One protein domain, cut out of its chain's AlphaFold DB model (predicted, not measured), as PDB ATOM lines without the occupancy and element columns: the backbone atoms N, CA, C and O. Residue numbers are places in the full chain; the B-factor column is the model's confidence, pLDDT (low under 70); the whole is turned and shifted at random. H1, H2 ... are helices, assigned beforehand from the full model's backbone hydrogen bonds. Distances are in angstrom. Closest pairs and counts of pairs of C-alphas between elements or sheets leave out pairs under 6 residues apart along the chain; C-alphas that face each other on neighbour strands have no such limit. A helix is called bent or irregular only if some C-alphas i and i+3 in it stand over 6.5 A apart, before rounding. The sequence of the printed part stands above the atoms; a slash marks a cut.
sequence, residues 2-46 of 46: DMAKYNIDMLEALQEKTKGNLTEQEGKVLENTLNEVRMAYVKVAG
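AT A GLANCE: This is residues 2 to 46 of the 46 residues of an uncharacterized protein of marine sediment metagenome (UniProt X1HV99). Picture a helical hairpin: H1 runs one way, a tight turn of loop follows at one end, and H2 folds back beside H1 over its whole length. The two helices lie side by side at a shallow tilt of 16 degrees, running opposite ways, and together they make a narrow shape that is only just a rod. The printed part has 45 residues with two named helices, H1 then H2, and no named strand; the class is all helix. It is only just compact, close to loose, with a radius of gyration of the C-alphas of 11.2 A, and the C-alphas span 34 by 15 by 9 A.

HOW THE PARTS SIT: Start with H1, residues 2 to 18, and go on through the tight link of 5 residues to H2, residues 24 to 45. The two form a helical hairpin. They touch, with 10 pairs of C-alphas within 8 A. Look for the closest C-alphas at Ala 4 and Tyr 41, 6.5 A apart. Their centres are 10.4 A apart. Their lines stand at a shallow tilt of 16 degrees, and they run opposite ways. In both H1 and H2 every O i to N i+4 pair is within hydrogen-bond range, and neither helix is bent.

IN THESE COORDINATES: Find C-alpha 2 at (42.828, 20.261, 29.012); from there H1 runs 24.0 A to C-alpha 18 at (53.209, 18.535, 7.406). Residues 19 to 23 then lead to C-alpha 24 at (55.435, 28.669, 2.255), where H2 begins. H2, the longest helix with 22 residues, runs 31.1 A to C-alpha 45 at (44.412, 29.471, 31.288).

THE WHOLE: Look to Asn 21 and Gly 46 for the two C-alphas farthest apart, 34.5 A. The first and last printed C-alphas, those of Asp 2 and Gly 46, are 13.2 A apart. Gly 46 is the chain's last residue. The printed part has no cut and no long link. The mean pLDDT of the printed part is 83.0, and residues 2 and 46 are under 70.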
ATOM      1  N   ASP A   2      41.976  21.258  29.691       68.19
ATOM      2  CA  ASP A   2      42.828  20.261  29.012       68.19
ATOM      3  C   ASP A   2      42.555  20.077  27.514       68.19
ATOM      4  O   ASP A   2      43.487  19.871  26.746       68.19
ATOM      5  N   MET A   3      41.306  20.242  27.066       74.94
ATOM      6  CA  MET A   3      40.953  20.107  25.642       74.94
ATOM      7  C   MET A   3      41.638  21.146  24.745       74.94
ATOM      8  O   MET A   3      41.994  20.849  23.612       74.94
ATOM      9  N   ALA A   4      41.844  22.367  25.245       79.31
ATOM     10  CA  ALA A   4      42.503  23.414  24.470       79.31
ATOM     11  C   ALA A   4      44.008  23.143  24.323       79.31
ATOM     12  O   ALA A   4      44.551  23.309  23.236       79.31
ATOM     13  N   LYS A   5      44.652  22.638  25.382       80.50
ATOM     14  CA  LYS A   5      46.046  22.187  25.328       80.50
ATOM     15  C   LYS A   5      46.212  20.989  24.393       80.50
ATOM     16  O   LYS A   5      47.083  21.007  23.539       80.50
ATOM     17  N   TYR A   6      45.301  20.020  24.479       85.62
ATOM     18  CA  TYR A   6      45.271  18.861  23.589       85.62
ATOM     19  C   TYR A   6      45.110  19.257  22.114       85.62
ATOM     20  O   TYR A   6      45.784  18.713  21.245       85.62
ATOM     21  N   ASN A   7      44.255  20.244  21.820       83.38
ATOM     22  CA  ASN A   7      44.103  20.769  20.464       83.38
ATOM     23  C   ASN A   7      45.372  21.476  19.966       83.38
ATOM     24  O   ASN A   7      45.713  21.324  18.797       83.38
ATOM     25  N   ILE A   8      46.079  22.212  20.829       86.56
ATOM     26  CA  ILE A   8      47.366  22.837  20.483       86.56
ATOM     27  C   ILE A   8      48.413  21.765  20.185       86.56
ATOM     28  O   ILE A   8      49.032  21.821  19.127       86.56
ATOM     29  N   ASP A   9      48.555  20.770  21.060       88.12
ATOM     30  CA  ASP A   9      49.514  19.676  20.880       88.12
ATOM     31  C   ASP A   9      49.207  18.876  19.599       88.12
ATOM     32  O   ASP A   9      50.110  18.498  18.854       88.12
ATOM     33  N   MET A  10      47.924  18.660  19.284       87.69
ATOM     34  CA  MET A  10      47.509  17.983  18.053       87.69
ATOM     35  C   MET A  10      47.807  18.813  16.797       87.69
ATOM     36  O   MET A  10      48.276  18.264  15.800       87.69
ATOM     37  N   LEU A  11      47.556  20.125  16.830       85.62
ATOM     38  CA  LEU A  11      47.882  21.029  15.725       85.62
ATOM     39  C   LEU A  11      49.398  21.153  15.519       85.62
ATOM     40  O   LEU A  11      49.854  21.205  14.380       85.62
ATOM     41  N   GLU A  12      50.180  21.138  16.595       86.50
ATOM     42  CA  GLU A  12      51.641  21.168  16.539       86.50
ATOM     43  C   GLU A  12      52.205  19.863  15.958       86.50
ATOM     44  O   GLU A  12      53.018  19.892  15.036       86.50
ATOM     45  N   ALA A  13      51.675  18.712  16.382       88.94
ATOM     46  CA  ALA A  13      52.017  17.422  15.789       88.94
ATOM     47  C   ALA A  13      51.652  17.351  14.293       88.94
ATOM     48  O   ALA A  13      52.376  16.744  13.499       88.94
ATOM     49  N   LEU A  14      50.536  17.967  13.884       83.88
ATOM     50  CA  LEU A  14      50.168  18.100  12.474       83.88
ATOM     51  C   LEU A  14      51.130  19.029  11.732       83.88
ATOM     52  O   LEU A  14      51.544  18.678  10.631       83.88
ATOM     53  N   GLN A  15      51.534  20.156  12.321       82.75
ATOM     54  CA  GLN A  15      52.530  21.057  11.736       82.75
ATOM     55  C   GLN A  15      53.864  20.338  11.527       82.75
ATOM     56  O   GLN A  15      54.416  20.405  10.434       82.75
ATOM     57  N   GLU A  16      54.364  19.598  12.517       84.06
ATOM     58  CA  GLU A  16      55.604  18.827  12.377       84.06
ATOM     59  C   GLU A  16      55.497  17.762  11.282       84.06
ATOM     60  O   GLU A  16      56.397  17.631  10.452       84.06
ATOM     61  N   LYS A  17      54.371  17.044  11.222       84.38
ATOM     62  CA  LYS A  17      54.121  16.026  10.188       84.38
ATOM     63  C   LYS A  17      53.942  16.620   8.791       84.38
ATOM     64  O   LYS A  17      54.191  15.926   7.806       84.38
ATOM     65  N   THR A  18      53.502  17.872   8.687       81.88
ATOM     66  CA  THR A  18      53.209  18.535   7.406       81.88
ATOM     67  C   THR A  18      54.292  19.527   6.976       81.88
ATOM     68  O   THR A  18      54.307  19.909   5.813       81.88
ATOM     69  N   LYS A  19      55.277  19.861   7.822       75.50
ATOM     70  CA  LYS A  19      56.337  20.858   7.556       75.50
ATOM     71  C   LYS A  19      57.121  20.645   6.252       75.50
ATOM     72  O   LYS A  19      57.620  21.608   5.688       75.50
ATOM     73  N   GLY A  20      57.235  19.402   5.774       76.44
ATOM     74  CA  GLY A  20      57.882  19.061   4.496       76.44
ATOM     75  C   GLY A  20      56.944  18.971   3.283       76.44
ATOM     76  O   GLY A  20      57.427  18.823   2.167       76.44
ATOM     77  N   ASN A  21      55.628  19.048   3.495       79.31
ATOM     78  CA  ASN A  21      54.587  18.968   2.462       79.31
ATOM     79  C   ASN A  21      53.825  20.289   2.269       79.31
ATOM     80  O   ASN A  21      53.010  20.384   1.356       79.31
ATOM     81  N   LEU A  22      54.052  21.281   3.134       80.44
ATOM     82  CA  LEU A  22      53.398  22.585   3.070       80.44
ATOM     83  C   LEU A  22      54.177  23.530   2.161       80.44
ATOM     84  O   LEU A  22      55.401  23.642   2.243       80.44
ATOM     85  N   THR A  23      53.446  24.272   1.340       82.94
ATOM     86  CA  THR A  23      53.986  25.451   0.661       82.94
ATOM     87  C   THR A  23      54.240  26.581   1.671       82.94
ATOM     88  O   THR A  23      53.645  26.611   2.750       82.94
ATOM     89  N   GLU A  24      55.107  27.550   1.346       82.62
ATOM     90  CA  GLU A  24      55.435  28.669   2.255       82.62
ATOM     91  C   GLU A  24      54.199  29.433   2.763       82.62
ATOM     92  O   GLU A  24      54.182  29.902   3.903       82.62
ATOM     93  N   GLN A  25      53.154  29.551   1.936       85.69
ATOM     94  CA  GLN A  25      51.892  30.163   2.352       85.69
ATOM     95  C   GLN A  25      51.148  29.308   3.376       85.69
ATOM     96  O   GLN A  25      50.714  29.837   4.398       85.69
ATOM     97  N   GLU A  26      51.010  28.006   3.131       83.50
ATOM     98  CA  GLU A  26      50.302  27.103   4.043       83.50
ATOM     99  C   GLU A  26      51.040  26.980   5.379       83.50
ATOM    100  O   GLU A  26      50.406  27.006   6.432       83.50
ATOM    101  N   GLY A  27      52.377  26.951   5.350       83.56
ATOM    102  CA  GLY A  27      53.211  26.986   6.550       83.56
ATOM    103  C   GLY A  27      52.983  28.247   7.382       83.56
ATOM    104  O   GLY A  27      52.745  28.146   8.583       83.56
ATOM    105  N   LYS A  28      52.964  29.424   6.743       86.44
ATOM    106  CA  LYS A  28      52.669  30.699   7.422       86.44
ATOM    107  C   LYS A  28      51.269  30.747   8.019       86.44
ATOM    108  O   LYS A  28      51.100  31.257   9.122       86.44
ATOM    109  N   VAL A  29      50.261  30.258   7.297       87.19
ATOM    110  CA  VAL A  29      48.880  30.225   7.800       87.19
ATOM    111  C   VAL A  29      48.793  29.306   9.013       87.19
ATOM    112  O   VAL A  29      48.270  29.719  10.045       87.19
ATOM    113  N   LEU A  30      49.369  28.107   8.922       84.19
ATOM    114  CA  LEU A  30      49.349  27.129  10.004       84.19
ATOM    115  C   LEU A  30      50.084  27.640  11.251       84.19
ATOM    116  O   LEU A  30      49.574  27.516  12.362       84.19
ATOM    117  N   GLU A  31      51.247  28.267  11.070       85.56
ATOM    118  CA  GLU A  31      52.040  28.858  12.150       85.56
ATOM    119  C   GLU A  31      51.321  30.044  12.813       85.56
ATOM    120  O   GLU A  31      51.282  30.138  14.043       85.56
ATOM    121  N   ASN A  32      50.680  30.911  12.021       89.31
ATOM    122  CA  ASN A  32      49.860  32.007  12.544       89.31
ATOM    123  C   ASN A  32      48.664  31.484  13.346       89.31
ATOM    124  O   ASN A  32      48.441  31.936  14.468       89.31
ATOM    125  N   THR A  33      47.932  30.497  12.822       87.38
ATOM    126  CA  THR A  33      46.798  29.889  13.529       87.38
ATOM    127  C   THR A  33      47.245  29.212  14.825       87.38
ATOM    128  O   THR A  33      46.617  29.408  15.863       87.38
ATOM    129  N   LEU A  34      48.354  28.464  14.815       86.31
ATOM    130  CA  LEU A  34      48.878  27.824  16.024       86.31
ATOM    131  C   LEU A  34      49.253  28.860  17.095       86.31
ATOM    132  O   LEU A  34      48.935  28.681  18.274       86.31
ATOM    133  N   ASN A  35      49.884  29.963  16.683       88.38
ATOM    134  CA  ASN A  35      50.230  31.069  17.574       88.38
ATOM    135  C   ASN A  35      48.992  31.749  18.163       88.38
ATOM    136  O   ASN A  35      48.947  31.979  19.372       88.38
ATOM    137  N   GLU A  36      47.969  32.028  17.355       88.88
ATOM    138  CA  GLU A  36      46.711  32.611  17.836       88.88
ATOM    139  C   GLU A  36      46.030  31.714  18.873       88.88
ATOM    140  O   GLU A  36      45.654  32.185  19.951       88.88
ATOM    141  N   VAL A  37      45.928  30.411  18.593       86.25
ATOM    142  CA  VAL A  37      45.299  29.441  19.501       86.25
ATOM    143  C   VAL A  37      46.120  29.288  20.789       86.25
ATOM    144  O   VAL A  37      45.538  29.248  21.874       86.25
ATOM    145  N   ARG A  38      47.460  29.296  20.711       85.81
ATOM    146  CA  ARG A  38      48.342  29.333  21.893       85.81
ATOM    147  C   ARG A  38      48.133  30.574  22.740       85.81
ATOM    148  O   ARG A  38      47.971  30.453  23.951       85.81
ATOM    149  N   MET A  39      48.129  31.759  22.131       87.50
ATOM    150  CA  MET A  39      47.916  33.002  22.872       87.50
ATOM    151  C   MET A  39      46.533  33.034  23.517       87.50
ATOM    152  O   MET A  39      46.413  33.449  24.669       87.50
ATOM    153  N   ALA A  40      45.497  32.587  22.802       85.69
ATOM    154  CA  ALA A  40      44.143  32.487  23.333       85.69
ATOM    155  C   ALA A  40      44.081  31.509  24.514       85.69
ATOM    156  O   ALA A  40      43.497  31.835  25.544       85.69
ATOM    157  N   TYR A  41      44.740  30.354  24.409       84.00
ATOM    158  CA  TYR A  41      44.830  29.394  25.504       84.00
ATOM    159  C   TYR A  41      45.549  29.972  26.722       84.00
ATOM    160  O   TYR A  41      45.012  29.890  27.817       84.00
ATOM    161  N   VAL A  42      46.709  30.613  26.546       84.44
ATOM    162  CA  VAL A  42      47.452  31.251  27.647       84.44
ATOM    163  C   VAL A  42      46.629  32.363  28.304       84.44
ATOM    164  O   VAL A  42      46.627  32.469  29.524       84.44
ATOM    165  N   LYS A  43      45.880  33.152  27.522       82.56
ATOM    166  CA  LYS A  43      44.972  34.191  28.040       82.56
ATOM    167  C   LYS A  43      43.810  33.651  28.870       82.56
ATOM    168  O   LYS A  43      43.299  34.381  29.707       82.56
ATOM    169  N   VAL A  44      43.330  32.451  28.554       81.31
ATOM    170  CA  VAL A  44      42.178  31.829  29.228       81.31
ATOM    171  C   VAL A  44      42.630  30.931  30.382       81.31
ATOM    172  O   VAL A  44      41.887  30.747  31.339       81.31
ATOM    173  N   ALA A  45      43.825  30.346  30.280       74.56
ATOM    174  CA  ALA A  45      44.412  29.471  31.288       74.56
ATOM    175  C   ALA A  45      45.187  30.225  32.386       74.56
ATOM    176  O   ALA A  45      45.443  29.628  33.431       74.56
ATOM    177  N   GLY A  46      45.579  31.479  32.139       57.16
ATOM    178  CA  GLY A  46      46.137  32.406  33.132       57.16
ATOM    179  C   GLY A  46      45.056  33.199  33.849       57.16
ATOM    180  O   GLY A  46      45.276  33.500  35.041       57.16
TER     181      GLY A  46